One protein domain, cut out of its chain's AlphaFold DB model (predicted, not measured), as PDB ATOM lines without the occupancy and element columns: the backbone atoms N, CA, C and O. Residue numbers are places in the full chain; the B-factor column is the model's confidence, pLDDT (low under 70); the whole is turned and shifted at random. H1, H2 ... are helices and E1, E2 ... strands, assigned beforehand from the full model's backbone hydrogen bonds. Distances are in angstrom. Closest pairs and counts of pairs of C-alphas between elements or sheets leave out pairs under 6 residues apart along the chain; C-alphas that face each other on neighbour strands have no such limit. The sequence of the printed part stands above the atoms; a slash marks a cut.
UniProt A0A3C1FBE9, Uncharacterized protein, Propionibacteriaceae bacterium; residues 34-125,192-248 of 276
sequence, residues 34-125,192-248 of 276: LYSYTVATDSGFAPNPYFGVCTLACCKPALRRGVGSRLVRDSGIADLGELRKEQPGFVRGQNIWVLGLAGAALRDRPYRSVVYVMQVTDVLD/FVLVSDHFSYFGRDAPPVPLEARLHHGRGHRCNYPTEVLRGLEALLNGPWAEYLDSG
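This is residues 34 to 125 and 192 to 248 of the 276 residues of an uncharacterized protein of Propionibacteriaceae bacterium (UniProt A0A3C1FBE9). Two small sheets, the four-stranded E1 E3 E4 E7 and the three-stranded E2 E6 E5, stand partly face to face with crossed strands, and the chain bends sharply from one to the other at E4 to E5 and at E6 to E7. The long helix H1 packs on both sheets, H4 crosses the opposite face of the larger one, H2 and H3 sit by E5 at one end, and residues 221 to 222 of a long loop pair with E1. The printed part has 149 residues, with five named helices and seven named strands in the order E1 E2 H1 H2 H3 E3 E4 E5 E6 E7 H4 H5; the larger sheet is mixed, the smaller antiparallel. The class is mixed, helices and strands, with under half of the residues in named elements. The whole is compact, with a radius of gyration of the C-alphas of 14.8 A and spans of 45 by 31 by 29 A.

The larger sheet has E1, residues 34 to 39, 15.7 A from C-alpha 34 at (25.847, -41.520, -45.589); E3, 96 to 102, 20.3 A; E4, 114 to 119, 14.5 A; and E7, 199 to 201. The smaller has E2, 54 to 56, E6, 193 to 196, and E5, 122 to 124. The helices are H1, 61 to 75, 20.9 A; H2, 80 to 86; H3, 90 to 93; H4, 227 to 237, 15.1 A; and H5, 242 to 246, ending at C-alpha 246 (20.269, -59.631, -52.915).

E1 and E3 are parallel, with N 35 and O 97 2.8 A apart; the hairpin E3 and E4 is antiparallel, with N 98 and O 118 at 2.8 A; E4 and E7 are antiparallel, with N 117 and O 200 at 2.9 A. In the other sheet N 54 and O 196 are 2.7 A apart, and N 193 and O 124 2.8 A. The sheets form a sandwich, two sheets face to face, their strands at 82 degrees. H1 is on both sheets; it runs along E1, at 15 degrees on the local plane, at a height over the larger sheet of 11.4 A. H4, on the opposite face, runs across E1 at 69 degrees on the local plane. H5 only grazes that sheet; the closest C-alphas of H5 and E7, Leu 245 and Ser 200, are 5.4 A apart. H2 and H3 only graze the smaller sheet. In H1, H2, H4 and H5 every O i to N i+4 pair is within hydrogen-bond range; H3 is too short for one.

The C-alphas of Glu 86 and Pro 110, the two farthest apart, are 45.7 A apart. Residues 126 to 191 are not printed; C-alphas 125 and 192 are 4.9 A apart. The links E1 to E2, E3 to E4 and E7 to H4 are long. The pLDDT is under 70 at residues 110 to 112, 218 to 219 and 246 to 248.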
ATOM      1  N   LEU A  34      24.710 -40.611 -45.494       96.56
ATOM      2  CA  LEU A  34      25.847 -41.520 -45.589       96.56
ATOM      3  C   LEU A  34      26.816 -41.276 -44.441       96.56
ATOM      4  O   LEU A  34      27.404 -40.203 -44.341       96.56
ATOM      5  N   TYR A  35      27.053 -42.301 -43.632       96.69
ATOM      6  CA  TYR A  35      28.168 -42.373 -42.702       96.69
ATOM      7  C   TYR A  35      29.287 -43.209 -43.306       96.69
ATOM      8  O   TYR A  35      29.050 -44.269 -43.873       96.69
ATOM      9  N   SER A  36      30.533 -42.792 -43.121       94.62
ATOM     10  CA  SER A  36      31.676 -43.626 -43.485       94.62
ATOM     11  C   SER A  36      32.776 -43.578 -42.443       94.62
ATOM     12  O   SER A  36      32.999 -42.525 -41.836       94.62
ATOM     13  N   TYR A  37      33.542 -44.652 -42.319       94.00
ATOM     14  CA  TYR A  37      34.733 -44.677 -41.480       94.00
ATOM     15  C   TYR A  37      35.789 -45.630 -42.028       94.00
ATOM     16  O   TYR A  37      35.510 -46.510 -42.833       94.00
ATOM     17  N   THR A  38      37.012 -45.488 -41.525       91.44
ATOM     18  CA  THR A  38      38.106 -46.399 -41.854       91.44
ATOM     19  C   THR A  38      38.106 -47.638 -40.953       91.44
ATOM     20  O   THR A  38      38.211 -47.521 -39.719       91.44
ATOM     21  N   VAL A  39      38.012 -48.813 -41.571       91.81
ATOM     22  CA  VAL A  39      38.189 -50.141 -40.975       91.81
ATOM     23  C   VAL A  39      39.687 -50.375 -40.791       91.81
ATOM     24  O   VAL A  39      40.452 -50.404 -41.752       91.81
ATOM     25  N   ALA A  40      40.123 -50.461 -39.534       89.69
ATOM     26  CA  ALA A  40      41.540 -50.628 -39.206       89.69
ATOM     27  C   ALA A  40      41.996 -52.082 -39.369       89.69
ATOM     28  O   ALA A  40      43.088 -52.328 -39.875       89.69
ATOM     29  N   THR A  41      41.128 -53.011 -38.972       89.12
ATOM     30  CA  THR A  41      41.328 -54.454 -39.058       89.12
ATOM     31  C   THR A  41      40.042 -55.060 -39.582       89.12
ATOM     32  O   THR A  41      38.972 -54.772 -39.046       89.12
ATOM     33  N   ASP A  42      40.148 -55.884 -40.616       91.81
ATOM     34  CA  ASP A  42      39.003 -56.554 -41.217       91.81
ATOM     35  C   ASP A  42      38.867 -57.976 -40.671       91.81
ATOM     36  O   ASP A  42      39.100 -58.959 -41.365       91.81
ATOM     37  N   SER A  43      38.594 -58.073 -39.368       92.38
ATOM     38  CA  SER A  43      38.455 -59.369 -38.704       92.38
ATOM     39  C   SER A  43      37.048 -59.939 -38.812       92.38
ATOM     40  O   SER A  43      36.889 -61.097 -38.497       92.38
ATOM     41  N   GLY A  44      36.036 -59.157 -39.200       93.88
ATOM     42  CA  GLY A  44      34.628 -59.563 -39.114       93.88
ATOM     43  C   GLY A  44      33.964 -59.296 -37.753       93.88
ATOM     44  O   GLY A  44      32.867 -59.784 -37.512       93.88
ATOM     45  N   PHE A  45      34.604 -58.525 -36.862       96.31
ATOM     46  CA  PHE A  45      34.024 -58.107 -35.573       96.31
ATOM     47  C   PHE A  45      33.261 -56.769 -35.651       96.31
ATOM     48  O   PHE A  45      32.223 -56.602 -35.024       96.31
ATOM     49  N   ALA A  46      33.775 -55.783 -36.393       94.94
ATOM     50  CA  ALA A  46      33.141 -54.470 -36.552       94.94
ATOM     51  C   ALA A  46      33.497 -53.866 -37.932       94.94
ATOM     52  O   ALA A  46      34.563 -53.253 -38.066       94.94
ATOM     53  N   PRO A  47      32.636 -54.033 -38.954       96.81
ATOM     54  CA  PRO A  47      31.312 -54.661 -38.876       96.81
ATOM     55  C   PRO A  47      31.388 -56.181 -38.663       96.81
ATOM     56  O   PRO A  47      32.398 -56.800 -39.001       96.81
ATOM     57  N   ASN A  48      30.306 -56.776 -38.164       97.81
ATOM     58  CA  ASN A  48      30.111 -58.223 -38.145       97.81
ATOM     59  C   ASN A  48      29.086 -58.629 -39.221       97.81
ATOM     60  O   ASN A  48      27.899 -58.366 -39.038       97.81
ATOM     61  N   PRO A  49      29.512 -59.240 -40.348       96.44
ATOM     62  CA  PRO A  49      28.647 -59.554 -41.494       96.44
ATOM     63  C   PRO A  49      27.997 -60.949 -41.431       96.44
ATOM     64  O   PRO A  49      27.446 -61.423 -42.422       96.44
ATOM     65  N   TYR A  50      28.127 -61.666 -40.315       95.50
ATOM     66  CA  TYR A  50      27.745 -63.075 -40.241       95.50
ATOM     67  C   TYR A  50      26.257 -63.283 -39.941       95.50
ATOM     68  O   TYR A  50      25.577 -62.390 -39.444       95.50
ATOM     69  N   PHE A  51      25.762 -64.498 -40.197       95.19
ATOM     70  CA  PHE A  51      24.385 -64.921 -39.892       95.19
ATOM     71  C   PHE A  51      23.298 -64.138 -40.647       95.19
ATOM     72  O   PHE A  51      22.205 -63.937 -40.135       95.19
ATOM     73  N   GLY A  52      23.601 -63.681 -41.868       92.62
ATOM     74  CA  GLY A  52      22.635 -62.981 -42.725       92.62
ATOM     75  C   GLY A  52      22.273 -61.568 -42.257       92.62
ATOM     76  O   GLY A  52      21.385 -60.950 -42.831       92.62
ATOM     77  N   VAL A  53      22.961 -61.047 -41.239       95.38
ATOM     78  CA  VAL A  53      22.721 -59.716 -40.676       95.38
ATOM     79  C   VAL A  53      24.065 -59.032 -40.471       95.38
ATOM     80  O   VAL A  53      24.950 -59.584 -39.826       95.38
ATOM     81  N   CYS A  54      24.239 -57.817 -40.976       97.81
ATOM     82  CA  CYS A  54      25.399 -56.996 -40.672       97.81
ATOM     83  C   CYS A  54      25.137 -56.137 -39.442       97.81
ATOM     84  O   CYS A  54      24.129 -55.434 -39.355       97.81
ATOM     85  N   THR A  55      26.059 -56.183 -38.488       98.56
ATOM     86  CA  THR A  55      25.964 -55.410 -37.254       98.56
ATOM     87  C   THR A  55      27.189 -54.534 -37.054       98.56
ATOM     88  O   THR A  55      28.320 -54.870 -37.412       98.56
ATOM     89  N   LEU A  56      26.952 -53.366 -36.467       98.38
ATOM     90  CA  LEU A  56      27.984 -52.520 -35.895       98.38
ATOM     91  C   LEU A  56      27.608 -52.291 -34.431       98.38
ATOM     92  O   LEU A  56      27.024 -51.261 -34.085       98.38
ATOM     93  N   ALA A  57      27.889 -53.287 -33.586       97.75
ATOM     94  CA  ALA A  57      27.594 -53.237 -32.155       97.75
ATOM     95  C   ALA A  57      28.709 -52.559 -31.353       97.75
ATOM     96  O   ALA A  57      28.461 -51.690 -30.516       97.75
ATOM     97  N   CYS A  58      29.955 -52.915 -31.655       96.44
ATOM     98  CA  CYS A  58      31.146 -52.411 -30.978       96.44
ATOM     99  C   CYS A  58      31.968 -51.502 -31.897       96.44
ATOM    100  O   CYS A  58      31.663 -51.338 -33.080       96.44
ATOM    101  N   CYS A  59      33.016 -50.875 -31.347       93.00
ATOM    102  CA  CYS A  59      33.821 -49.876 -32.055       93.00
ATOM    103  C   CYS A  59      32.999 -48.653 -32.519       93.00
ATOM    104  O   CYS A  59      31.782 -48.577 -32.366       93.00
ATOM    105  N   LYS A  60      33.684 -47.617 -33.019       95.31
ATOM    106  CA  LYS A  60      33.076 -46.400 -33.613       95.31
ATOM    107  C   LYS A  60      31.896 -45.793 -32.812       95.31
ATOM    108  O   LYS A  60      30.888 -45.418 -33.414       95.31
ATOM    109  N   PRO A  61      32.005 -45.614 -31.479       97.06
ATOM    110  CA  PRO A  61      30.880 -45.180 -30.646       97.06
ATOM    111  C   PRO A  61      30.319 -43.810 -31.048       97.06
ATOM    112  O   PRO A  61      29.127 -43.567 -30.910       97.06
ATOM    113  N   ALA A  62      31.150 -42.906 -31.575       97.00
ATOM    114  CA  ALA A  62      30.687 -41.606 -32.057       97.00
ATOM    115  C   ALA A  62      29.759 -41.719 -33.283       97.00
ATOM    116  O   ALA A  62      28.764 -41.005 -33.343       97.00
ATOM    117  N   LEU A  63      30.051 -42.631 -34.222       97.38
ATOM    118  CA  LEU A  63      29.209 -42.874 -35.400       97.38
ATOM    119  C   LEU A  63      27.868 -43.469 -34.972       97.38
ATOM    120  O   LEU A  63      26.822 -42.940 -35.333       97.38
ATOM    121  N   ARG A  64      27.906 -44.530 -34.154       98.31
ATOM    122  CA  ARG A  64      26.697 -45.211 -33.664       98.31
ATOM    123  C   ARG A  64      25.784 -44.257 -32.903       98.31
ATOM    124  O   ARG A  64      24.586 -44.216 -33.157       98.31
ATOM    125  N   ARG A  65      26.369 -43.405 -32.054       97.69
ATOM    126  CA  ARG A  65      25.655 -42.330 -31.359       97.69
ATOM    127  C   ARG A  65      25.066 -41.303 -32.317       97.69
ATOM    128  O   ARG A  65      23.923 -40.919 -32.126       97.69
ATOM    129  N   GLY A  66      25.809 -40.881 -33.339       97.50
ATOM    130  CA  GLY A  66      25.314 -39.951 -34.357       97.50
ATOM    131  C   GLY A  66      24.076 -40.481 -35.083       97.50
ATOM    132  O   GLY A  66      23.080 -39.767 -35.194       97.50
ATOM    133  N   VAL A  67      24.110 -41.752 -35.498       98.00
ATOM    134  CA  VAL A  67      22.968 -42.428 -36.130       98.00
ATOM    135  C   VAL A  67      21.797 -42.556 -35.153       98.00
ATOM    136  O   VAL A  67      20.713 -42.058 -35.438       98.00
ATOM    137  N   GLY A  68      22.000 -43.154 -33.977       97.56
ATOM    138  CA  GLY A  68      20.902 -43.390 -33.036       97.56
ATOM    139  C   GLY A  68      20.288 -42.108 -32.466       97.56
ATOM    140  O   GLY A  68      19.072 -42.004 -32.354       97.56
ATOM    141  N   SER A  69      21.094 -41.079 -32.178       97.06
ATOM    142  CA  SER A  69      20.570 -39.773 -31.749       97.06
ATOM    143  C   SER A  69      19.765 -39.075 -32.843       97.06
ATOM    144  O   SER A  69      18.811 -38.371 -32.522       97.06
ATOM    145  N   ARG A  70      20.118 -39.273 -34.120       97.31
ATOM    146  CA  ARG A  70      19.290 -38.821 -35.241       97.31
ATOM    147  C   ARG A  70      17.942 -39.540 -35.247       97.31
ATOM    148  O   ARG A  70      16.927 -38.862 -35.293       97.31
ATOM    149  N   LEU A  71      17.945 -40.870 -35.153       97.94
ATOM    150  CA  LEU A  71      16.721 -41.675 -35.164       97.94
ATOM    151  C   LEU A  71      15.762 -41.270 -34.039       97.94
ATOM    152  O   LEU A  71      14.601 -41.005 -34.314       97.94
ATOM    153  N   VAL A  72      16.266 -41.133 -32.808       97.69
ATOM    154  CA  VAL A  72      15.472 -40.690 -31.646       97.69
ATOM    155  C   VAL A  72      14.895 -39.286 -31.841       97.69
ATOM    156  O   VAL A  72      13.746 -39.027 -31.494       97.69
ATOM    157  N   ARG A  73      15.687 -38.354 -32.385       97.75
ATOM    158  CA  ARG A  73      15.220 -36.986 -32.638       97.75
ATOM    159  C   ARG A  73      14.131 -36.959 -33.707       97.75
ATOM    160  O   ARG A  73      13.144 -36.256 -33.531       97.75
ATOM    161  N   ASP A  74      14.344 -37.675 -34.807       97.75
ATOM    162  CA  ASP A  74      13.469 -37.626 -35.977       97.75
ATOM    163  C   ASP A  74      12.160 -38.407 -35.728       97.75
ATOM    164  O   ASP A  74      11.120 -38.024 -36.257       97.75
ATOM    165  N   SER A  75      12.178 -39.448 -34.881       97.69
ATOM    166  CA  SER A  75      10.969 -40.186 -34.480       97.69
ATOM    167  C   SER A  75      10.192 -39.535 -33.335       97.69
ATOM    168  O   SER A  75       8.988 -39.752 -33.213       97.69
ATOM    169  N   GLY A  76      10.881 -38.785 -32.466       97.69
ATOM    170  CA  GLY A  76      10.337 -38.287 -31.202       97.69
ATOM    171  C   GLY A  76      10.249 -39.337 -30.084       97.69
ATOM    172  O   GLY A  76       9.758 -39.011 -29.006       97.69
ATOM    173  N   ILE A  77      10.738 -40.564 -30.305       97.31
ATOM    174  CA  ILE A  77      10.652 -41.689 -29.358       97.31
ATOM    175  C   ILE A  77      12.057 -42.052 -28.858       97.31
ATOM    176  O   ILE A  77      12.943 -42.402 -29.639       97.31
ATOM    177  N   ALA A  78      12.271 -41.953 -27.542       95.31
ATOM    178  CA  ALA A  78      13.575 -42.189 -26.917       95.31
ATOM    179  C   ALA A  78      13.861 -43.666 -26.608       95.31
ATOM    180  O   ALA A  78      15.028 -44.069 -26.627       95.31
ATOM    181  N   ASP A  79      12.825 -44.448 -26.309       96.12
ATOM    182  CA  ASP A  79      12.934 -45.885 -26.082       96.12
ATOM    183  C   ASP A  79      12.951 -46.625 -27.427       96.12
ATOM    184  O   ASP A  79      12.065 -46.464 -28.263       96.12
ATOM    185  N   LEU A  80      13.994 -47.421 -27.675       94.88
ATOM    186  CA  LEU A  80      14.164 -48.086 -28.970       94.88
ATOM    187  C   LEU A  80      13.187 -49.250 -29.162       94.88
ATOM    188  O   LEU A  80      12.817 -49.546 -30.297       94.88
ATOM    189  N   GLY A  81      12.756 -49.897 -28.078       94.31
ATOM    190  CA  GLY A  81      11.727 -50.931 -28.132       94.31
ATOM    191  C   GLY A  81      10.369 -50.340 -28.505       94.31
ATOM    192  O   GLY A  81       9.678 -50.880 -29.370       94.31
ATOM    193  N   GLU A  82      10.021 -49.196 -27.913       97.19
ATOM    194  CA  GLU A  82       8.836 -48.411 -28.272       97.19
ATOM    195  C   GLU A  82       8.917 -47.927 -29.723       97.19
ATOM    196  O   GLU A  82       7.997 -48.186 -30.493       97.19
ATOM    197  N   LEU A  83      10.049 -47.350 -30.150       97.12
ATOM    198  CA  LEU A  83      10.252 -46.901 -31.532       97.12
ATOM    199  C   LEU A  83       9.993 -48.026 -32.544       97.12
ATOM    200  O   LEU A  83       9.234 -47.843 -33.497       97.12
ATOM    201  N   ARG A  84      10.603 -49.199 -32.329       95.88
ATOM    202  CA  ARG A  84      10.455 -50.369 -33.212       95.88
ATOM    203  C   ARG A  84       9.014 -50.879 -33.256       95.88
ATOM    204  O   ARG A  84       8.562 -51.332 -34.307       95.88
ATOM    205  N   LYS A  85       8.293 -50.806 -32.132       96.50
ATOM    206  CA  LYS A  85       6.906 -51.272 -32.006       96.50
ATOM    207  C   LYS A  85       5.895 -50.293 -32.608       96.50
ATOM    208  O   LYS A  85       4.965 -50.732 -33.278       96.50
ATOM    209  N   GLU A  86       6.046 -48.999 -32.344       97.50
ATOM    210  CA  GLU A  86       5.084 -47.969 -32.748       97.50
ATOM    211  C   GLU A  86       5.263 -47.524 -34.197       97.50
ATOM    212  O   GLU A  86       4.281 -47.196 -34.864       97.50
ATOM    213  N   GLN A  87       6.498 -47.536 -34.705       96.94
ATOM    214  CA  GLN A  87       6.813 -47.099 -36.063       96.94
ATOM    215  C   GLN A  87       7.609 -48.177 -36.821       96.94
ATOM    216  O   GLN A  87       8.780 -47.977 -37.168       96.94
ATOM    217  N   PRO A  88       6.996 -49.346 -37.100       94.50
ATOM    218  CA  PRO A  88       7.668 -50.417 -37.824       94.50
ATOM    219  C   PRO A  88       8.114 -49.925 -39.206       94.50
ATOM    220  O   PRO A  88       7.334 -49.368 -39.974       94.50
ATOM    221  N   GLY A  89       9.392 -50.129 -39.525       94.12
ATOM    222  CA  GLY A  89       9.991 -49.673 -40.782       94.12
ATOM    223  C   GLY A  89      10.493 -48.226 -40.778       94.12
ATOM    224  O   GLY A  89      11.144 -47.839 -41.747       94.12
ATOM    225  N   PHE A  90      10.288 -47.452 -39.701       97.88
ATOM    226  CA  PHE A  90      10.805 -46.081 -39.594       97.88
ATOM    227  C   PHE A  90      12.312 -46.016 -39.833       97.88
ATOM    228  O   PHE A  90      12.760 -45.218 -40.653       97.88
ATOM    229  N   VAL A  91      13.079 -46.880 -39.154       98.06
ATOM    230  CA  VAL A  91      14.551 -46.908 -39.216       98.06
ATOM    231  C   VAL A  91      15.031 -47.149 -40.646       98.06
ATOM    232  O   VAL A  91      15.761 -46.321 -41.186       98.06
ATOM    233  N   ARG A  92      14.551 -48.224 -41.286       97.69
ATOM    234  CA  ARG A  92      14.836 -48.532 -42.696       97.69
ATOM    235  C   ARG A  92      14.448 -47.369 -43.617       97.69
ATOM    236  O   ARG A  92      15.242 -46.974 -44.466       97.69
ATOM    237  N   GLY A  93      13.273 -46.775 -43.402       97.00
ATOM    238  CA  GLY A  93      12.769 -45.637 -44.175       97.00
ATOM    239  C   GLY A  93      13.591 -44.351 -44.039       97.00
ATOM    240  O   GLY A  93      13.439 -43.456 -44.863       97.00
ATOM    241  N   GLN A  94      14.495 -44.254 -43.055       97.50
ATOM    242  CA  GLN A  94      15.408 -43.111 -42.954       97.50
ATOM    243  C   GLN A  94      16.533 -43.142 -43.996       97.50
ATOM    244  O   GLN A  94      17.284 -42.169 -44.079       97.50
ATOM    245  N   ASN A  95      16.690 -44.238 -44.755       97.38
ATOM    246  CA  ASN A  95      17.684 -44.356 -45.830       97.38
ATOM    247  C   ASN A  95      19.093 -43.929 -45.376       97.38
ATOM    248  O   ASN A  95      19.825 -43.222 -46.078       97.38
ATOM    249  N   ILE A  96      19.455 -44.337 -44.154       98.06
ATOM    250  CA  ILE A  96      20.766 -44.091 -43.557       98.06
ATOM    251  C   ILE A  96      21.686 -45.235 -43.960       98.06
ATOM    252  O   ILE A  96      21.437 -46.387 -43.618       98.06
ATOM    253  N   TRP A  97      22.785 -44.910 -44.625       97.94
ATOM    254  CA  TRP A  97      23.788 -45.865 -45.068       97.94
ATOM    255  C   TRP A  97      25.087 -45.709 -44.286       97.94
ATOM    256  O   TRP A  97      25.492 -44.600 -43.923       97.94
ATOM    257  N   VAL A  98      25.764 -46.826 -44.040       97.62
ATOM    258  CA  VAL A  98      27.092 -46.878 -43.430       97.62
ATOM    259  C   VAL A  98      28.045 -47.592 -44.374       97.62
ATOM    260  O   VAL A  98      27.752 -48.685 -44.846       97.62
ATOM    261  N   LEU A  99      29.204 -46.986 -44.607       94.81
ATOM    262  CA  LEU A  99      30.249 -47.513 -45.470       94.81
ATOM    263  C   LEU A  99      31.573 -47.649 -44.700       94.81
ATOM    264  O   LEU A  99      32.056 -46.700 -44.073       94.81
ATOM    265  N   GLY A 100      32.193 -48.825 -44.761       93.94
ATOM    266  CA  GLY A 100      33.533 -49.056 -44.220       93.94
ATOM    267  C   GLY A 100      34.584 -49.009 -45.313       93.94
ATOM    268  O   GLY A 100      34.489 -49.758 -46.277       93.94
ATOM    269  N   LEU A 101      35.607 -48.174 -45.155       91.00
ATOM    270  CA  LEU A 101      36.750 -48.091 -46.068       91.00
ATOM    271  C   LEU A 101      37.961 -48.824 -45.514       91.00
ATOM    272  O   LEU A 101      38.247 -48.732 -44.319       91.00
ATOM    273  N   ALA A 102      38.714 -49.484 -46.384       89.69
ATOM    274  CA  ALA A 102      39.948 -50.147 -46.016       89.69
ATOM    275  C   ALA A 102      40.975 -49.122 -45.512       89.69
ATOM    276  O   ALA A 102      41.308 -48.136 -46.176       89.69
ATOM    277  N   GLY A 103      41.475 -49.342 -44.297       86.88
ATOM    278  CA  GLY A 103      42.537 -48.528 -43.725       86.88
ATOM    279  C   GLY A 103      43.907 -48.829 -44.308       86.88
ATOM    280  O   GLY A 103      44.146 -49.879 -44.888       86.88
ATOM    281  N   ALA A 104      44.856 -47.923 -44.067       83.62
ATOM    282  CA  ALA A 104      46.234 -48.044 -44.554       83.62
ATOM    283  C   ALA A 104      46.980 -49.308 -44.071       83.62
ATOM    284  O   ALA A 104      48.027 -49.645 -44.620       83.62
ATOM    285  N   ALA A 105      46.479 -49.973 -43.025       86.00
ATOM    286  CA  ALA A 105      47.031 -51.222 -42.509       86.00
ATOM    287  C   ALA A 105      46.608 -52.455 -43.331       86.00
ATOM    288  O   ALA A 105      47.305 -53.464 -43.293       86.00
ATOM    289  N   LEU A 106      45.515 -52.368 -44.096       85.81
ATOM    290  CA  LEU A 106      44.997 -53.446 -44.941       85.81
ATOM    291  C   LEU A 106      45.684 -53.393 -46.312       85.81
ATOM    292  O   LEU A 106      45.172 -52.807 -47.263       85.81
ATOM    293  N   ARG A 107      46.916 -53.915 -46.363       80.25
ATOM    294  CA  ARG A 107      47.827 -53.810 -47.520       80.25
ATOM    295  C   ARG A 107      47.609 -54.881 -48.586       80.25
ATOM    296  O   ARG A 107      48.138 -54.752 -49.682       80.25
ATOM    297  N   ASP A 108      46.859 -55.924 -48.270       79.94
ATOM    298  CA  ASP A 108      46.552 -57.069 -49.130       79.94
ATOM    299  C   ASP A 108      45.447 -56.763 -50.155       79.94
ATOM    300  O   ASP A 108      44.676 -57.640 -50.539       79.94
ATOM    301  N   ARG A 109      45.342 -55.498 -50.576       76.44
ATOM    302  CA  ARG A 109      44.244 -54.977 -51.391       76.44
ATOM    303  C   ARG A 109      44.790 -54.065 -52.483       76.44
ATOM    304  O   ARG A 109      45.687 -53.266 -52.207       76.44
ATOM    305  N   PRO A 110      44.246 -54.135 -53.707       65.44
ATOM    306  CA  PRO A 110      44.723 -53.317 -54.819       65.44
ATOM    307  C   PRO A 110      44.420 -51.818 -54.645       65.44
ATOM    308  O   PRO A 110      45.125 -50.986 -55.212       65.44
ATOM    309  N   TYR A 111      43.414 -51.463 -53.836       67.25
ATOM    310  CA  TYR A 111      42.956 -50.088 -53.595       67.25
ATOM    311  C   TYR A 111      42.639 -49.873 -52.102       67.25
ATOM    312  O   TYR A 111      42.515 -50.851 -51.356       67.25
ATOM    313  N   ARG A 112      42.446 -48.620 -51.645       66.69
ATOM    314  CA  ARG A 112      41.832 -48.340 -50.326       66.69
ATOM    315  C   ARG A 112      40.315 -48.509 -50.461       66.69
ATOM    316  O   ARG A 112      39.521 -47.592 -50.278       66.69
ATOM    317  N   SER A 113      39.945 -49.729 -50.822       79.00
ATOM    318  CA  SER A 113      38.624 -50.121 -51.277       79.00
ATOM    319  C   SER A 113      37.587 -50.142 -50.154       79.00
ATOM    320  O   SER A 113      37.896 -50.038 -48.966       79.00
ATOM    321  N   VAL A 114      36.321 -50.284 -50.534       88.88
ATOM    322  CA  VAL A 114      35.211 -50.457 -49.595       88.88
ATOM    323  C   VAL A 114      35.260 -51.864 -49.005       88.88
ATOM    324  O   VAL A 114      35.271 -52.841 -49.733       88.88
ATOM    325  N   VAL A 115      35.262 -51.982 -47.682       91.75
ATOM    326  CA  VAL A 115      35.136 -53.273 -46.990       91.75
ATOM    327  C   VAL A 115      33.690 -53.747 -47.016       91.75
ATOM    328  O   VAL A 115      33.418 -54.918 -47.262       91.75
ATOM    329  N   TYR A 116      32.761 -52.834 -46.740       94.25
ATOM    330  CA  TYR A 116      31.341 -53.133 -46.666       94.25
ATOM    331  C   TYR A 116      30.496 -51.873 -46.837       94.25
ATOM    332  O   TYR A 116      30.966 -50.750 -46.610       94.25
ATOM    333  N   VAL A 117      29.229 -52.090 -47.158       95.81
ATOM    334  CA  VAL A 117      28.179 -51.080 -47.165       95.81
ATOM    335  C   VAL A 117      26.906 -51.689 -46.582       95.81
ATOM    336  O   VAL A 117      26.601 -52.845 -46.857       95.81
ATOM    337  N   MET A 118      26.179 -50.945 -45.755       97.38
ATOM    338  CA  MET A 118      24.903 -51.396 -45.194       97.38
ATOM    339  C   MET A 118      23.909 -50.244 -45.082       97.38
ATOM    340  O   MET A 118      24.297 -49.140 -44.691       97.38
ATOM    341  N   GLN A 119      22.634 -50.503 -45.362       98.12
ATOM    342  CA  GLN A 119      21.544 -49.641 -44.908       98.12
ATOM    343  C   GLN A 119      21.272 -49.959 -43.438       98.12
ATOM    344  O   GLN A 119      21.190 -51.125 -43.066       98.12
ATOM    345  N   VAL A 120      21.114 -48.957 -42.582       98.50
ATOM    346  CA  VAL A 120      20.650 -49.180 -41.209       98.50
ATOM    347  C   VAL A 120      19.163 -49.507 -41.281       98.50
ATOM    348  O   VAL A 120      18.351 -48.621 -41.546       98.50
ATOM    349  N   THR A 121      18.809 -50.776 -41.096       98.00
ATOM    350  CA  THR A 121      17.420 -51.243 -41.201       98.00
ATOM    351  C   THR A 121      16.764 -51.452 -39.842       98.00
ATOM    352  O   THR A 121      15.543 -51.337 -39.751       98.00
ATOM    353  N   ASP A 122      17.561 -51.648 -38.786       98.19
ATOM    354  CA  ASP A 122      17.108 -51.658 -37.394       98.19
ATOM    355  C   ASP A 122      18.163 -51.028 -36.455       98.19
ATOM    356  O   ASP A 122      19.339 -50.852 -36.808       98.19
ATOM    357  N   VAL A 123      17.735 -50.649 -35.251       98.44
ATOM    358  CA  VAL A 123      18.595 -50.105 -34.195       98.44
ATOM    359  C   VAL A 123      18.173 -50.652 -32.836       98.44
ATOM    360  O   VAL A 123      17.001 -50.617 -32.473       98.44
ATOM    361  N   LEU A 124      19.141 -51.122 -32.055       98.56
ATOM    362  CA  LEU A 124      18.902 -51.662 -30.718       98.56
ATOM    363  C   LEU A 124      19.819 -51.004 -29.690       98.56
ATOM    364  O   LEU A 124      20.812 -50.358 -30.036       98.56
ATOM    365  N   ASP A 125      19.499 -51.185 -28.414       97.94
ATOM    366  CA  ASP A 125      20.479 -51.020 -27.348       97.94
ATOM    367  C   ASP A 125      21.284 -52.322 -27.161       97.94
ATOM    368  O   ASP A 125      21.026 -53.337 -27.813       97.94
ATOM    369  N   PHE A 192      24.014 -47.326 -29.054       98.31
ATOM    370  CA  PHE A 192      23.217 -47.955 -30.099       98.31
ATOM    371  C   PHE A 192      24.019 -49.041 -30.809       98.31
ATOM    372  O   PHE A 192      25.203 -48.847 -31.106       98.31
ATOM    373  N   VAL A 193      23.362 -50.147 -31.121       98.62
ATOM    374  CA  VAL A 193      23.815 -51.176 -32.051       98.62
ATOM    375  C   VAL A 193      23.094 -50.940 -33.372       98.62
ATOM    376  O   VAL A 193      21.867 -50.894 -33.405       98.62
ATOM    377  N   LEU A 194      23.857 -50.738 -34.447       98.81
ATOM    378  CA  LEU A 194      23.284 -50.578 -35.785       98.81
ATOM    379  C   LEU A 194      23.164 -51.950 -36.433       98.81
ATOM    380  O   LEU A 194      24.145 -52.700 -36.433       98.81
ATOM    381  N   VAL A 195      21.994 -52.247 -36.987       98.62
ATOM    382  CA  VAL A 195      21.673 -53.550 -37.561       98.62
ATOM    383  C   VAL A 195      21.183 -53.383 -38.991       98.62
ATOM    384  O   VAL A 195      20.508 -52.407 -39.332       98.62
ATOM    385  N   SER A 196      21.565 -54.336 -39.830       98.00
ATOM    386  CA  SER A 196      21.206 -54.370 -41.233       98.00
ATOM    387  C   SER A 196      20.974 -55.792 -41.720       98.00
ATOM    388  O   SER A 196      21.860 -56.633 -41.647       98.00
ATOM    389  N   ASP A 197      19.806 -56.036 -42.289       95.12
ATOM    390  CA  ASP A 197      19.512 -57.162 -43.181       95.12
ATOM    391  C   ASP A 197      19.668 -56.766 -44.666       95.12
ATOM    392  O   ASP A 197      19.320 -57.541 -45.550       95.12
ATOM    393  N   HIS A 198      20.183 -55.561 -44.947       95.50
ATOM    394  CA  HIS A 198      20.362 -55.014 -46.295       95.50
ATOM    395  C   HIS A 198      21.769 -54.436 -46.467       95.50
ATOM    396  O   HIS A 198      22.022 -53.240 -46.259       95.50
ATOM    397  N   PHE A 199      22.718 -55.320 -46.777       95.88
ATOM    398  CA  PHE A 199      24.143 -55.006 -46.787       95.88
ATOM    399  C   PHE A 199      24.924 -55.827 -47.812       95.88
ATOM    400  O   PHE A 199      24.507 -56.902 -48.228       95.88
ATOM    401  N   SER A 200      26.118 -55.343 -48.145       93.94
ATOM    402  CA  SER A 200      27.141 -56.098 -48.863       93.94
ATOM    403  C   SER A 200      28.453 -56.021 -48.098       93.94
ATOM    404  O   SER A 200      28.875 -54.946 -47.662       93.94
ATOM    405  N   TYR A 201      29.113 -57.164 -47.944       92.69
ATOM    406  CA  TYR A 201      30.436 -57.263 -47.340       92.69
ATOM    407  C   TYR A 201      31.403 -57.834 -48.372       92.69
ATOM    408  O   TYR A 201      31.300 -58.992 -48.761       92.69
ATOM    409  N   PHE A 202      32.335 -57.003 -48.825       90.94
ATOM    410  CA  PHE A 202      33.244 -57.329 -49.917       90.94
ATOM    411  C   PHE A 202      34.591 -57.888 -49.436       90.94
ATOM    412  O   PHE A 202      35.296 -58.566 -50.183       90.94
ATOM    413  N   GLY A 203      34.985 -57.572 -48.199       88.50
ATOM    414  CA  GLY A 203      36.278 -57.975 -47.653       88.50
ATOM    415  C   GLY A 203      37.448 -57.452 -48.496       88.50
ATOM    416  O   GLY A 203      37.515 -56.262 -48.816       88.50
ATOM    417  N   ARG A 204      38.398 -58.332 -48.834       86.44
ATOM    418  CA  ARG A 204      39.574 -57.999 -49.664       86.44
ATOM    419  C   ARG A 204      39.268 -57.926 -51.166       86.44
ATOM    420  O   ARG A 204      39.994 -57.249 -51.886       86.44
ATOM    421  N   ASP A 205      38.189 -58.571 -51.609       83.38
ATOM    422  CA  ASP A 205      37.828 -58.742 -53.027       83.38
ATOM    423  C   ASP A 205      36.952 -57.586 -53.539       83.38
ATOM    424  O   ASP A 205      36.220 -57.703 -54.521       83.38
ATOM    425  N   ALA A 206      36.997 -56.449 -52.844       83.56
ATOM    426  CA  ALA A 206      36.131 -55.323 -53.110       83.56
ATOM    427  C   ALA A 206      36.338 -54.713 -54.497       83.56
ATOM    428  O   ALA A 206      37.483 -54.439 -54.882       83.56
ATOM    429  N   PRO A 207      35.239 -54.428 -55.223       79.62
ATOM    430  CA  PRO A 207      35.337 -53.790 -56.519       79.62
ATOM    431  C   PRO A 207      35.909 -52.369 -56.373       79.62
ATOM    432  O   PRO A 207      35.730 -51.724 -55.332       79.62
ATOM    433  N   PRO A 208      36.575 -51.843 -57.416       78.25
ATOM    434  CA  PRO A 208      36.976 -50.444 -57.461       78.25
ATOM    435  C   PRO A 208      35.772 -49.525 -57.253       78.25
ATOM    436  O   PRO A 208      34.699 -49.755 -57.812       78.25
ATOM    437  N   VAL A 209      35.957 -48.461 -56.471       81.31
ATOM    438  CA  VAL A 209      34.869 -47.543 -56.123       81.31
ATOM    439  C   VAL A 209      35.143 -46.181 -56.756       81.31
ATOM    440  O   VAL A 209      36.022 -45.462 -56.287       81.31
ATOM    441  N   PRO A 210      34.392 -45.765 -57.794       79.75
ATOM    442  CA  PRO A 210      34.646 -44.502 -58.497       79.75
ATOM    443  C   PRO A 210      34.599 -43.254 -57.601       79.75
ATOM    444  O   PRO A 210      35.207 -42.235 -57.919       79.75
ATOM    445  N   LEU A 211      33.902 -43.328 -56.463       82.44
ATOM    446  CA  LEU A 211      33.836 -42.249 -55.479       82.44
ATOM    447  C   LEU A 211      34.906 -42.325 -54.376       82.44
ATOM    448  O   LEU A 211      34.894 -41.458 -53.504       82.44
ATOM    449  N   GLU A 212      35.826 -43.302 -54.396       79.50
ATOM    450  CA  GLU A 212      36.819 -43.543 -53.331       79.50
ATOM    451  C   GLU A 212      37.548 -42.256 -52.944       79.50
ATOM    452  O   GLU A 212      37.502 -41.855 -51.786       79.50
ATOM    453  N   ALA A 213      38.086 -41.513 -53.916       79.88
ATOM    454  CA  ALA A 213      38.813 -40.260 -53.680       79.88
ATOM    455  C   ALA A 213      38.007 -39.170 -52.938       79.88
ATOM    456  O   ALA A 213      38.587 -38.226 -52.404       79.88
ATOM    457  N   ARG A 214      36.673 -39.282 -52.898       79.88
ATOM    458  CA  ARG A 214      35.756 -38.331 -52.245       79.88
ATOM    459  C   ARG A 214      35.291 -38.816 -50.867       79.88
ATOM    460  O   ARG A 214      34.567 -38.091 -50.182       79.88
ATOM    461  N   LEU A 215      35.699 -40.018 -50.461       80.88
ATOM    462  CA  LEU A 215      35.359 -40.646 -49.190       80.88
ATOM    463  C   LEU A 215      36.436 -40.413 -48.115       80.88
ATOM    464  O   LEU A 215      37.583 -40.042 -48.379       80.88
ATOM    465  N   HIS A 216      36.038 -40.577 -46.854       74.81
ATOM    466  CA  HIS A 216      36.868 -40.281 -45.684       74.81
ATOM    467  C   HIS A 216      37.915 -41.364 -45.393       74.81
ATOM    468  O   HIS A 216      37.574 -42.468 -44.983       74.81
ATOM    469  N   HIS A 217      39.198 -41.005 -45.463       72.19
ATOM    470  CA  HIS A 217      40.322 -41.921 -45.203       72.19
ATOM    471  C   HIS A 217      41.057 -41.669 -43.875       72.19
ATOM    472  O   HIS A 217      42.116 -42.249 -43.622       72.19
ATOM    473  N   GLY A 218      40.547 -40.751 -43.051       68.88
ATOM    474  CA  GLY A 218      41.169 -40.356 -41.790       68.88
ATOM    475  C   GLY A 218      40.688 -41.164 -40.584       68.88
ATOM    476  O   GLY A 218      39.782 -41.994 -40.654       68.88
ATOM    477  N   ARG A 219      41.242 -40.860 -39.406       69.81
ATOM    478  CA  ARG A 219      40.669 -41.351 -38.141       69.81
ATOM    479  C   ARG A 219      39.251 -40.797 -37.947       69.81
ATOM    480  O   ARG A 219      38.926 -39.720 -38.436       69.81
ATOM    481  N   GLY A 220      38.412 -41.534 -37.220       80.56
ATOM    482  CA  GLY A 220      37.024 -41.144 -36.953       80.56
ATOM    483  C   GLY A 220      36.045 -41.578 -38.047       80.56
ATOM    484  O   GLY A 220      36.230 -42.628 -38.662       80.56
ATOM    485  N   HIS A 221      34.983 -40.794 -38.224       84.81
ATOM    486  CA  HIS A 221      33.946 -40.999 -39.233       84.81
ATOM    487  C   HIS A 221      33.551 -39.666 -39.880       84.81
ATOM    488  O   HIS A 221      33.840 -38.602 -39.332       84.81
ATOM    489  N   ARG A 222      32.855 -39.733 -41.017       89.44
ATOM    490  CA  ARG A 222      32.273 -38.586 -41.728       89.44
ATOM    491  C   ARG A 222      30.816 -38.880 -42.066       89.44
ATOM    492  O   ARG A 222      30.517 -40.018 -42.412       89.44
ATOM    493  N   CYS A 223      29.942 -37.880 -41.961       86.94
ATOM    494  CA  CYS A 223      28.502 -38.035 -42.202       86.94
ATOM    495  C   CYS A 223      27.837 -36.925 -43.039       86.94
ATOM    496  O   CYS A 223      26.660 -37.023 -43.364       86.94
ATOM    497  N   ASN A 224      28.587 -35.885 -43.420       84.19
ATOM    498  CA  ASN A 224      28.089 -34.734 -44.182       84.19
ATOM    499  C   ASN A 224      28.688 -34.750 -45.592       84.19
ATOM    500  O   ASN A 224      29.645 -34.026 -45.893       84.19
ATOM    501  N   TYR A 225      28.187 -35.659 -46.422       92.12
ATOM    502  CA  TYR A 225      28.612 -35.805 -47.810       92.12
ATOM    503  C   TYR A 225      27.789 -34.910 -48.743       92.12
ATOM    504  O   TYR A 225      26.598 -34.730 -48.505       92.12
ATOM    505  N   PRO A 226      28.406 -34.341 -49.792       92.44
ATOM    506  CA  PRO A 226      27.673 -33.551 -50.767       92.44
ATOM    507  C   PRO A 226      26.819 -34.464 -51.665       92.44
ATOM    508  O   PRO A 226      27.132 -35.647 -51.832       92.44
ATOM    509  N   THR A 227      25.738 -33.925 -52.234       92.88
ATOM    510  CA  THR A 227      24.694 -34.698 -52.935       92.88
ATOM    511  C   THR A 227      25.245 -35.576 -54.055       92.88
ATOM    512  O   THR A 227      24.826 -36.718 -54.193       92.88
ATOM    513  N   GLU A 228      26.236 -35.105 -54.807       93.31
ATOM    514  CA  GLU A 228      26.964 -35.901 -55.807       93.31
ATOM    515  C   GLU A 228      27.530 -37.241 -55.301       93.31
ATOM    516  O   GLU A 228      27.595 -38.204 -56.060       93.31
ATOM    517  N   VAL A 229      27.970 -37.318 -54.040       92.81
ATOM    518  CA  VAL A 229      28.533 -38.532 -53.445       92.81
ATOM    519  C   VAL A 229      27.400 -39.475 -53.071       92.81
ATOM    520  O   VAL A 229      27.528 -40.675 -53.288       92.81
ATOM    521  N   LEU A 230      26.283 -38.932 -52.575       94.94
ATOM    522  CA  LEU A 230      25.079 -39.714 -52.293       94.94
ATOM    523  C   LEU A 230      24.528 -40.322 -53.589       94.94
ATOM    524  O   LEU A 230      24.373 -41.534 -53.667       94.94
ATOM    525  N   ARG A 231      24.368 -39.515 -54.647       94.88
ATOM    526  CA  ARG A 231      23.913 -39.971 -55.975       94.88
ATOM    527  C   ARG A 231      24.884 -40.965 -56.613       94.88
ATOM    528  O   ARG A 231      24.458 -41.925 -57.243       94.88
ATOM    529  N   GLY A 232      26.190 -40.765 -56.428       94.56
ATOM    530  CA  GLY A 232      27.203 -41.724 -56.864       94.56
ATOM    531  C   GLY A 232      27.086 -43.070 -56.145       94.56
ATOM    532  O   GLY A 232      27.235 -44.110 -56.778       94.56
ATOM    533  N   LEU A 233      26.785 -43.062 -54.841       94.19
ATOM    534  CA  LEU A 233      26.536 -44.286 -54.084       94.19
ATOM    535  C   LEU A 233      25.223 -44.959 -54.512       94.19
ATOM    536  O   LEU A 233      25.227 -46.161 -54.734       94.19
ATOM    537  N   GLU A 234      24.137 -44.208 -54.699       95.75
ATOM    538  CA  GLU A 234      22.871 -44.742 -55.230       95.75
ATOM    539  C   GLU A 234      23.063 -45.410 -56.597       95.75
ATOM    540  O   GLU A 234      22.552 -46.502 -56.821       95.75
ATOM    541  N   ALA A 235      23.840 -44.798 -57.497       94.94
ATOM    542  CA  ALA A 235      24.140 -45.382 -58.802       94.94
ATOM    543  C   ALA A 235      24.899 -46.716 -58.688       94.94
ATOM    544  O   ALA A 235      24.680 -47.613 -59.497       94.94
ATOM    545  N   LEU A 236      25.770 -46.865 -57.682       93.00
ATOM    546  CA  LEU A 236      26.422 -48.144 -57.402       93.00
ATOM    547  C   LEU A 236      25.430 -49.161 -56.835       93.00
ATOM    548  O   LEU A 236      25.319 -50.252 -57.385       93.00
ATOM    549  N   LEU A 237      24.693 -48.789 -55.783       93.56
ATOM    550  CA  LEU A 237      23.732 -49.653 -55.085       93.56
ATOM    551  C   LEU A 237      22.626 -50.178 -56.008       93.56
ATOM    552  O   LEU A 237      22.230 -51.330 -55.885       93.56
ATOM    553  N   ASN A 238      22.157 -49.351 -56.941       93.81
ATOM    554  CA  ASN A 238      21.106 -49.704 -57.902       93.81
ATOM    555  C   ASN A 238      21.641 -50.230 -59.239       93.81
ATOM    556  O   ASN A 238      20.860 -50.543 -60.133       93.81
ATOM    557  N   GLY A 239      22.961 -50.296 -59.397       92.44
ATOM    558  CA  GLY A 239      23.611 -50.778 -60.606       92.44
ATOM    559  C   GLY A 239      24.580 -51.909 -60.276       92.44
ATOM    560  O   GLY A 239      24.141 -52.990 -59.888       92.44
ATOM    561  N   PRO A 240      25.901 -51.692 -60.403       90.38
ATOM    562  CA  PRO A 240      26.896 -52.755 -60.280       90.38
ATOM    563  C   PRO A 240      26.929 -53.445 -58.909       90.38
ATOM    564  O   PRO A 240      27.530 -54.509 -58.810       90.38
ATOM    565  N   TRP A 241      26.350 -52.862 -57.852       89.94
ATOM    566  CA  TRP A 241      26.288 -53.480 -56.522       89.94
ATOM    567  C   TRP A 241      24.950 -54.153 -56.200       89.94
ATOM    568  O   TRP A 241      24.865 -54.817 -55.170       89.94
ATOM    569  N   ALA A 242      23.931 -54.035 -57.056       88.50
ATOM    570  CA  ALA A 242      22.592 -54.555 -56.767       88.50
ATOM    571  C   ALA A 242      22.605 -56.068 -56.473       88.50
ATOM    572  O   ALA A 242      22.051 -56.521 -55.474       88.50
ATOM    573  N   GLU A 243      23.352 -56.842 -57.265       83.69
ATOM    574  CA  GLU A 243      23.480 -58.299 -57.095       83.69
ATOM    575  C   GLU A 243      24.185 -58.703 -55.781       83.69
ATOM    576  O   GLU A 243      23.981 -59.802 -55.260       83.69
ATOM    577  N   TYR A 244      24.999 -57.814 -55.200       83.25
ATOM    578  CA  TYR A 244      25.686 -58.067 -53.930       83.25
ATOM    579  C   TYR A 244      24.783 -57.831 -52.714       83.25
ATOM    580  O   TYR A 244      25.112 -58.302 -51.626       83.25
ATOM    581  N   LEU A 245      23.683 -57.087 -52.867       80.69
ATOM    582  CA  LEU A 245      22.704 -56.855 -51.801       80.69
ATOM    583  C   LEU A 245      21.715 -58.026 -51.704       80.69
ATOM    584  O   LEU A 245      21.418 -58.488 -50.607       80.69
ATOM    585  N   ASP A 246      21.274 -58.557 -52.849       58.25
ATOM    586  CA  ASP A 246      20.269 -59.631 -52.915       58.25
ATOM    587  C   ASP A 246      20.829 -61.022 -52.590       58.25
ATOM    588  O   ASP A 246      20.093 -61.937 -52.212       58.25
ATOM    589  N   SER A 247      22.140 -61.209 -52.743       52.66
ATOM    590  CA  SER A 247      22.754 -62.529 -52.636       52.66
ATOM    591  C   SER A 247      23.092 -62.934 -51.195       52.66
ATOM    592  O   SER A 247      23.275 -64.121 -50.925       52.66
ATOM    593  N   GLY A 248      23.177 -61.987 -50.250       47.44
ATOM    594  CA  GLY A 248      23.662 -62.260 -48.887       47.44
ATOM    595  C   GLY A 248      25.054 -62.915 -48.865       47.44
ATOM    596  O   GLY A 248      25.442 -63.539 -47.873       47.44
TER     597      GLY A 248